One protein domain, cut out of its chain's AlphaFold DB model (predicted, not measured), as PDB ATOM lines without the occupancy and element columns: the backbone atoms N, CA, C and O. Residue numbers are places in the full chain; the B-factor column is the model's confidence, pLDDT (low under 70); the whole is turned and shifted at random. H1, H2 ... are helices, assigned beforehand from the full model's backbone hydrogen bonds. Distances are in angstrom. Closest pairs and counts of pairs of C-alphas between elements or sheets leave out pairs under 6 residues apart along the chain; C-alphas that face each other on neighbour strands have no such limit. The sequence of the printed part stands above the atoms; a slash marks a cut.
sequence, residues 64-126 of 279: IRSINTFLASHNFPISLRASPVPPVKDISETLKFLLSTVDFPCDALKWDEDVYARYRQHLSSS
ATOM      1  N   ILE A  64     -12.996 -58.974   2.766       89.00
ATOM      2  CA  ILE A  64     -14.158 -58.146   2.402       89.00
ATOM      3  C   ILE A  64     -15.230 -58.173   3.495       89.00
ATOM      4  O   ILE A  64     -15.803 -57.131   3.808       89.00
ATOM      5  N   ARG A  65     -15.489 -59.335   4.113       89.38
ATOM      6  CA  ARG A  65     -16.408 -59.415   5.260       89.38
ATOM      7  C   ARG A  65     -15.906 -58.581   6.434       89.38
ATOM      8  O   ARG A  65     -16.688 -57.821   6.987       89.38
ATOM      9  N   SER A  66     -14.622 -58.675   6.778       91.69
ATOM     10  CA  SER A  66     -14.022 -57.877   7.855       91.69
ATOM     11  C   SER A  66     -14.119 -56.375   7.583       91.69
ATOM     12  O   SER A  66     -14.526 -55.624   8.468       91.69
ATOM     13  N   ILE A  67     -13.826 -55.944   6.352       91.62
ATOM     14  CA  ILE A  67     -13.963 -54.544   5.930       91.62
ATOM     15  C   ILE A  67     -15.423 -54.095   6.061       91.62
ATOM     16  O   ILE A  67     -15.692 -53.085   6.700       91.62
ATOM     17  N   ASN A  68     -16.380 -54.859   5.529       93.38
ATOM     18  CA  ASN A  68     -17.800 -54.506   5.602       93.38
ATOM     19  C   ASN A  68     -18.327 -54.439   7.040       93.38
ATOM     20  O   ASN A  68     -19.139 -53.570   7.340       93.38
ATOM     21  N   THR A  69     -17.858 -55.313   7.934       94.75
ATOM     22  CA  THR A  69     -18.200 -55.253   9.364       94.75
ATOM     23  C   THR A  69     -17.714 -53.949   9.996       94.75
ATOM     24  O   THR A  69     -18.467 -53.313  10.729       94.75
ATOM     25  N   PHE A  70     -16.487 -53.519   9.684       94.88
ATOM     26  CA  PHE A  70     -15.936 -52.252  10.174       94.88
ATOM     27  C   PHE A  70     -16.674 -51.035   9.601       94.88
ATOM     28  O   PHE A  70     -16.978 -50.088  10.323       94.88
ATOM     29  N   LEU A  71     -17.003 -51.059   8.308       93.62
ATOM     30  CA  LEU A  71     -17.784 -49.998   7.673       93.62
ATOM     31  C   LEU A  71     -19.173 -49.880   8.311       93.62
ATOM     32  O   LEU A  71     -19.602 -48.782   8.663       93.62
ATOM     33  N   ALA A  72     -19.837 -51.015   8.545       93.12
ATOM     34  CA  ALA A  72     -21.129 -51.061   9.217       93.12
ATOM     35  C   ALA A  72     -21.053 -50.552  10.667       93.12
ATOM     36  O   ALA A  72     -21.943 -49.816  11.089       93.12
ATOM     37  N   SER A  73     -19.988 -50.870  11.418       94.56
ATOM     38  CA  SER A  73     -19.828 -50.385  12.799       94.56
ATOM     39  C   SER A  73     -19.629 -48.871  12.894       94.56
ATOM     40  O   SER A  73     -19.892 -48.292  13.943       94.56
ATOM     41  N   HIS A  74     -19.192 -48.229  11.808       91.88
ATOM     42  CA  HIS A  74     -19.056 -46.775  11.703       91.88
ATOM     43  C   HIS A  74     -20.195 -46.124  10.907       91.88
ATOM     44  O   HIS A  74     -20.109 -44.953  10.545       91.88
ATOM     45  N   ASN A  75     -21.272 -46.874  10.645       90.00
ATOM     46  CA  ASN A  75     -22.452 -46.404   9.925       90.00
ATOM     47  C   ASN A  75     -22.137 -45.863   8.511       90.00
ATOM     48  O   ASN A  75     -22.822 -44.970   8.007       90.00
ATOM     49  N   PHE A  76     -21.090 -46.399   7.872       91.19
ATOM     50  CA  PHE A  76     -20.670 -46.013   6.529       91.19
ATOM     51  C   PHE A  76     -21.614 -46.627   5.476       91.19
ATOM     52  O   PHE A  76     -21.901 -47.825   5.536       91.19
ATOM     53  N   PRO A  77     -22.113 -45.848   4.498       87.31
ATOM     54  CA  PRO A  77     -23.223 -46.266   3.635       87.31
ATOM     55  C   PRO A  77     -22.841 -47.259   2.523       87.31
ATOM     56  O   PRO A  77     -23.725 -47.796   1.857       87.31
ATOM     57  N   ILE A  78     -21.548 -47.504   2.295       89.12
ATOM     58  CA  ILE A  78     -21.052 -48.348   1.200       89.12
ATOM     59  C   ILE A  78     -20.724 -49.748   1.720       89.12
ATOM     60  O   ILE A  78     -20.016 -49.904   2.713       89.12
ATOM     61  N   SER A  79     -21.184 -50.771   0.999       88.50
ATOM     62  CA  SER A  79     -20.819 -52.170   1.237       88.50
ATOM     63  C   SER A  79     -20.115 -52.751   0.012       88.50
ATOM     64  O   SER A  79     -20.666 -52.773  -1.091       88.50
ATOM     65  N   LEU A  80     -18.887 -53.233   0.203       88.25
ATOM     66  CA  LEU A  80     -18.062 -53.788  -0.865       88.25
ATOM     67  C   LEU A  80     -18.455 -55.239  -1.165       88.25
ATOM     68  O   LEU A  80     -18.725 -56.037  -0.266       88.25
ATOM     69  N   ARG A  81     -18.435 -55.619  -2.445       84.38
ATOM     70  CA  ARG A  81     -18.669 -56.998  -2.900       84.38
ATOM     71  C   ARG A  81     -17.441 -57.552  -3.621       84.38
ATOM     72  O   ARG A  81     -16.691 -56.813  -4.247       84.38
ATOM     73  N   ALA A  82     -17.227 -58.865  -3.514       77.56
ATOM     74  CA  ALA A  82     -16.087 -59.543  -4.143       77.56
ATOM     75  C   ALA A  82     -16.237 -59.681  -5.667       77.56
ATOM     76  O   ALA A  82     -15.238 -59.685  -6.393       77.56
ATOM     77  N   SER A  83     -17.483 -59.800  -6.130       78.25
ATOM     78  CA  SER A  83     -17.866 -59.896  -7.535       78.25
ATOM     79  C   SER A  83     -19.281 -59.321  -7.730       78.25
ATOM     80  O   SER A  83     -20.173 -59.681  -6.952       78.25
ATOM     81  N   PRO A  84     -19.513 -58.449  -8.730       81.62
ATOM     82  CA  PRO A  84     -18.501 -57.804  -9.574       81.62
ATOM     83  C   PRO A  84     -17.638 -56.808  -8.775       81.62
ATOM     84  O   PRO A  84     -17.953 -56.483  -7.631       81.62
ATOM     85  N   VAL A  85     -16.526 -56.357  -9.369       80.00
ATOM     86  CA  VAL A  85     -15.633 -55.359  -8.752       80.00
ATOM     87  C   VAL A  85     -16.434 -54.085  -8.433       80.00
ATOM     88  O   VAL A  85     -17.164 -53.616  -9.311       80.00
ATOM     89  N   PRO A  86     -16.330 -53.529  -7.211       86.00
ATOM     90  CA  PRO A  86     -17.043 -52.308  -6.855       86.00
ATOM     91  C   PRO A  86     -16.638 -51.120  -7.745       86.00
ATOM     92  O   PRO A  86     -15.507 -51.081  -8.239       86.00
ATOM     93  N   PRO A  87     -17.524 -50.129  -7.942       90.19
ATOM     94  CA  PRO A  87     -17.187 -48.901  -8.655       90.19
ATOM     95  C   PRO A  87     -15.953 -48.214  -8.058       90.19
ATOM     96  O   PRO A  87     -15.799 -48.157  -6.840       90.19
ATOM     97  N   VAL A  88     -15.098 -47.624  -8.903       87.62
ATOM     98  CA  VAL A  88     -13.893 -46.895  -8.449       87.62
ATOM     99  C   VAL A  88     -14.252 -45.805  -7.442       87.62
ATOM    100  O   VAL A  88     -13.552 -45.639  -6.452       87.62
ATOM    101  N   LYS A  89     -15.381 -45.119  -7.652       89.50
ATOM    102  CA  LYS A  89     -15.909 -44.121  -6.720       89.50
ATOM    103  C   LYS A  89     -16.120 -44.706  -5.319       89.50
ATOM    104  O   LYS A  89     -15.610 -44.150  -4.353       89.50
ATOM    105  N   ASP A  90     -16.797 -45.847  -5.230       90.88
ATOM    106  CA  ASP A  90     -17.099 -46.525  -3.968       90.88
ATOM    107  C   ASP A  90     -15.820 -47.003  -3.270       90.88
ATOM    108  O   ASP A  90     -15.685 -46.885  -2.052       90.88
ATOM    109  N   ILE A  91     -14.850 -47.497  -4.050       89.88
ATOM    110  CA  ILE A  91     -13.524 -47.882  -3.552       89.88
ATOM    111  C   ILE A  91     -12.795 -46.655  -2.993       89.88
ATOM    112  O   ILE A  91     -12.279 -46.709  -1.881       89.88
ATOM    113  N   SER A  92     -12.770 -45.539  -3.727       89.38
ATOM    114  CA  SER A  92     -12.110 -44.305  -3.299       89.38
ATOM    115  C   SER A  92     -12.763 -43.693  -2.062       89.38
ATOM    116  O   SER A  92     -12.051 -43.265  -1.160       89.38
ATOM    117  N   GLU A  93     -14.093 -43.659  -1.988       90.75
ATOM    118  CA  GLU A  93     -14.819 -43.161  -0.813       90.75
ATOM    119  C   GLU A  93     -14.566 -44.047   0.410       90.75
ATOM    120  O   GLU A  93     -14.284 -43.534   1.492       90.75
ATOM    121  N   THR A  94     -14.563 -45.371   0.224       91.88
ATOM    122  CA  THR A  94     -14.216 -46.327   1.282       91.88
ATOM    123  C   THR A  94     -12.781 -46.130   1.770       91.88
ATOM    124  O   THR A  94     -12.544 -46.067   2.973       91.88
ATOM    125  N   LEU A  95     -11.813 -45.996   0.858       89.88
ATOM    126  CA  LEU A  95     -10.410 -45.781   1.215       89.88
ATOM    127  C   LEU A  95     -10.205 -44.452   1.940       89.88
ATOM    128  O   LEU A  95      -9.548 -44.438   2.972       89.88
ATOM    129  N   LYS A  96     -10.798 -43.357   1.453       88.50
ATOM    130  CA  LYS A  96     -10.737 -42.050   2.126       88.50
ATOM    131  C   LYS A  96     -11.306 -42.114   3.537       88.50
ATOM    132  O   LYS A  96     -10.704 -41.579   4.461       88.50
ATOM    133  N   PHE A  97     -12.431 -42.806   3.714       91.12
ATOM    134  CA  PHE A  97     -13.002 -43.021   5.035       91.12
ATOM    135  C   PHE A  97     -12.030 -43.786   5.945       91.12
ATOM    136  O   PHE A  97     -11.671 -43.283   7.006       91.12
ATOM    137  N   LEU A  98     -11.530 -44.946   5.514       90.56
ATOM    138  CA  LEU A  98     -10.580 -45.744   6.300       90.56
ATOM    139  C   LEU A  98      -9.311 -44.955   6.654       90.56
ATOM    140  O   LEU A  98      -8.856 -44.991   7.792       90.56
ATOM    141  N   LEU A  99      -8.768 -44.202   5.705       88.44
ATOM    142  CA  LEU A  99      -7.594 -43.358   5.912       88.44
ATOM    143  C   LEU A  99      -7.873 -42.226   6.913       88.44
ATOM    144  O   LEU A  99      -7.046 -41.969   7.784       88.44
ATOM    145  N   SER A 100      -9.064 -41.625   6.877       88.31
ATOM    146  CA  SER A 100      -9.461 -40.628   7.878       88.31
ATOM    147  C   SER A 100      -9.562 -41.211   9.294       88.31
ATOM    148  O   SER A 100      -9.226 -40.522  10.249       88.31
ATOM    149  N   THR A 101      -9.938 -42.492   9.448       89.12
ATOM    150  CA  THR A 101      -9.994 -43.142  10.777       89.12
ATOM    151  C   THR A 101      -8.623 -43.356  11.420       89.12
ATOM    152  O   THR A 101      -8.549 -43.602  12.620       89.12
ATOM    153  N   VAL A 102      -7.546 -43.268  10.636       88.06
ATOM    154  CA  VAL A 102      -6.157 -43.401  11.102       88.06
ATOM    155  C   VAL A 102      -5.396 -42.074  11.024       88.06
ATOM    156  O   VAL A 102      -4.170 -42.073  10.928       88.06
ATOM    157  N   ASP A 103      -6.125 -40.953  11.027       85.19
ATOM    158  CA  ASP A 103      -5.590 -39.587  10.952       85.19
ATOM    159  C   ASP A 103      -4.684 -39.343   9.730       85.19
ATOM    160  O   ASP A 103      -3.750 -38.536   9.757       85.19
ATOM    161  N   PHE A 104      -4.948 -40.047   8.625       82.31
ATOM    162  CA  PHE A 104      -4.227 -39.832   7.380       82.31
ATOM    163  C   PHE A 104      -4.853 -38.664   6.594       82.31
ATOM    164  O   PHE A 104      -6.066 -38.658   6.371       82.31
ATOM    165  N   PRO A 105      -4.059 -37.678   6.133       77.25
ATOM    166  CA  PRO A 105      -4.580 -36.479   5.480       77.25
ATOM    167  C   PRO A 105      -5.126 -36.786   4.075       77.25
ATOM    168  O   PRO A 105      -4.391 -36.808   3.091       77.25
ATOM    169  N   CYS A 106      -6.439 -36.996   3.971       70.25
ATOM    170  CA  CYS A 106      -7.124 -37.269   2.701       70.25
ATOM    171  C   CYS A 106      -7.467 -36.022   1.871       70.25
ATOM    172  O   CYS A 106      -7.859 -36.164   0.712       70.25
ATOM    173  N   ASP A 107      -7.310 -34.820   2.432       66.56
ATOM    174  CA  ASP A 107      -7.615 -33.548   1.755       66.56
ATOM    175  C   ASP A 107      -6.509 -33.103   0.783       66.56
ATOM    176  O   ASP A 107      -6.670 -32.140   0.030       66.56
ATOM    177  N   ALA A 108      -5.375 -33.810   0.770       67.44
ATOM    178  CA  ALA A 108      -4.325 -33.581  -0.205       67.44
ATOM    179  C   ALA A 108      -4.812 -33.980  -1.605       67.44
ATOM    180  O   ALA A 108      -5.349 -35.068  -1.815       67.44
ATOM    181  N   LEU A 109      -4.531 -33.134  -2.602       71.06
ATOM    182  CA  LEU A 109      -4.859 -33.370  -4.018       71.06
ATOM    183  C   LEU A 109      -4.228 -34.662  -4.599       71.06
ATOM    184  O   LEU A 109      -4.486 -34.989  -5.751       71.06
ATOM    185  N   LYS A 110      -3.384 -35.356  -3.817       80.94
ATOM    186  CA  LYS A 110      -2.582 -36.535  -4.178       80.94
ATOM    187  C   LYS A 110      -2.581 -37.641  -3.106       80.94
ATOM    188  O   LYS A 110      -1.606 -38.379  -2.980       80.94
ATOM    189  N   TRP A 111      -3.632 -37.737  -2.287       83.25
ATOM    190  CA  TRP A 111      -3.721 -38.752  -1.221       83.25
ATOM    191  C   TRP A 111      -3.514 -40.189  -1.741       83.25
ATOM    192  O   TRP A 111      -2.997 -41.040  -1.023       83.25
ATOM    193  N   ASP A 112      -3.901 -40.461  -2.985       83.31
ATOM    194  CA  ASP A 112      -3.743 -41.737  -3.678       83.31
ATOM    195  C   ASP A 112      -2.272 -42.073  -3.968       83.31
ATOM    196  O   ASP A 112      -1.832 -43.192  -3.690       83.31
ATOM    197  N   GLU A 113      -1.494 -41.097  -4.438       84.75
ATOM    198  CA  GLU A 113      -0.046 -41.235  -4.646       84.75
ATOM    199  C   GLU A 113       0.703 -41.445  -3.320       84.75
ATOM    200  O   GLU A 113       1.587 -42.300  -3.223       84.75
ATOM    201  N   ASP A 114       0.315 -40.726  -2.264       83.56
ATOM    202  CA  ASP A 114       0.947 -40.853  -0.945       83.56
ATOM    203  C   ASP A 114       0.684 -42.230  -0.313       83.56
ATOM    204  O   ASP A 114       1.580 -42.842   0.282       83.56
ATOM    205  N   VAL A 115      -0.538 -42.753  -0.465       84.12
ATOM    206  CA  VAL A 115      -0.900 -44.112  -0.034       84.12
ATOM    207  C   VAL A 115      -0.104 -45.149  -0.818       84.12
ATOM    208  O   VAL A 115       0.430 -46.091  -0.227       84.12
ATOM    209  N   TYR A 116       0.025 -44.964  -2.132       83.81
ATOM    210  CA  TYR A 116       0.796 -45.857  -2.986       83.81
ATOM    211  C   TYR A 116       2.277 -45.902  -2.587       83.81
ATOM    212  O   TYR A 116       2.840 -46.988  -2.412       83.81
ATOM    213  N   ALA A 117       2.900 -44.742  -2.373       83.25
ATOM    214  CA  ALA A 117       4.294 -44.643  -1.952       83.25
ATOM    215  C   ALA A 117       4.539 -45.347  -0.605       83.25
ATOM    216  O   ALA A 117       5.479 -46.138  -0.475       83.25
ATOM    217  N   ARG A 118       3.657 -45.132   0.380       81.81
ATOM    218  CA  ARG A 118       3.751 -45.776   1.702       81.81
ATOM    219  C   ARG A 118       3.524 -47.280   1.645       81.81
ATOM    220  O   ARG A 118       4.241 -48.029   2.306       81.81
ATOM    221  N   TYR A 119       2.565 -47.733   0.842       81.38
ATOM    222  CA  TYR A 119       2.328 -49.159   0.636       81.38
ATOM    223  C   TYR A 119       3.551 -49.840   0.015       81.38
ATOM    224  O   TYR A 119       3.991 -50.879   0.509       81.38
ATOM    225  N   ARG A 120       4.167 -49.231  -1.010       78.69
ATOM    226  CA  ARG A 120       5.407 -49.759  -1.599       78.69
ATOM    227  C   ARG A 120       6.543 -49.821  -0.585       78.69
ATOM    228  O   ARG A 120       7.222 -50.840  -0.523       78.69
ATOM    229  N   GLN A 121       6.721 -48.782   0.228       81.00
ATOM    230  CA  GLN A 121       7.726 -48.784   1.291       81.00
ATOM    231  C   GLN A 121       7.481 -49.919   2.296       81.00
ATOM    232  O   GLN A 121       8.415 -50.637   2.645       81.00
ATOM    233  N   HIS A 122       6.230 -50.126   2.716       76.75
ATOM    234  CA  HIS A 122       5.867 -51.207   3.631       76.75
ATOM    235  C   HIS A 122       6.145 -52.597   3.038       76.75
ATOM    236  O   HIS A 122       6.729 -53.439   3.716       76.75
ATOM    237  N   LEU A 123       5.807 -52.823   1.762       67.44
ATOM    238  CA  LEU A 123       6.127 -54.074   1.064       67.44
ATOM    239  C   LEU A 123       7.638 -54.317   0.956       67.44
ATOM    240  O   LEU A 123       8.084 -55.453   1.074       67.44
ATOM    241  N   SER A 124       8.434 -53.266   0.757       68.50
ATOM    242  CA  SER A 124       9.897 -53.376   0.722       68.50
ATOM    243  C   SER A 124      10.524 -53.630   2.098       68.50
ATOM    244  O   SER A 124      11.648 -54.117   2.161       68.50
ATOM    245  N   SER A 125       9.833 -53.306   3.194       66.94
ATOM    246  CA  SER A 125      10.312 -53.516   4.569       66.94
ATOM    247  C   SER A 125       9.735 -54.765   5.252       66.94
ATOM    248  O   SER A 125      10.161 -55.092   6.358       66.94
ATOM    249  N   SER A 126       8.774 -55.461   4.635       56.31
ATOM    250  CA  SER A 126       8.116 -56.626   5.235       56.31
ATOM    251  C   SER A 126       8.817 -57.941   4.851       56.31
ATOM    252  O   SER A 126       8.858 -58.288   3.668       56.31
TER     253      SER A 126
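What this domain is: This is residues 64 to 126 of the 279 residues of the protein "BnaC06g15350D protein" of Brassica napus (UniProt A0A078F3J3). Three helices are loosely spread, H2 standing between H1 and H3, with an open side between H1 and H3 where these two keep clear of each other. A long loop, residues 74 to 87, folds back past H1 to reach the beginning of H2, while residues 116 to 126, most of H3 and the residue after it, stick out free from the rest. The printed part has 63 residues with three named helices, in the order H1, H2, H3, and no named strand; the class is all helix. It is only just loose, close to compact, with a radius of gyration of the C-alphas of 12.8 A, and its C-alphas span 29 by 25 by 20 A.

How they stand to each other: The longest helix, H3, residues 111 to 125, is near H2, residues 88 to 101, with 7 pairs of C-alphas within 10 A. Their closest C-alphas are 8.4 A apart. On from H2, H1, residues 64 to 73, is near it, also with 7 pairs within 10 A; their closest C-alphas are 8.2 A apart. H1 and H3 are apart. In H1, H2 and H3 every O i to N i+4 pair is within hydrogen-bond range.

Where its parts are: H3 has 15 residues and measures 21.2 A from C-alpha 111 at (-3.721, -38.752, -1.221) to C-alpha 125 at (10.312, -53.516, 4.569). H2, 14 residues, measures 20.0 A and begins with C-alpha 88 at (-13.893, -46.895, -8.449). H1, 10 residues, measures 14.2 A and begins with C-alpha 64 at (-14.158, -58.146, 2.402).

The domain as a whole: The two C-alphas farthest apart, those of Asn 75 and Ser 124, are 34.3 A apart. The printed part has no cut. The link from H1 to H2, 14 residues, is long; that from H2 to H3, 9 residues, is short. The mean pLDDT of the printed part is 84.4, and residues 107 to 108 and 123 to 126 are under 70.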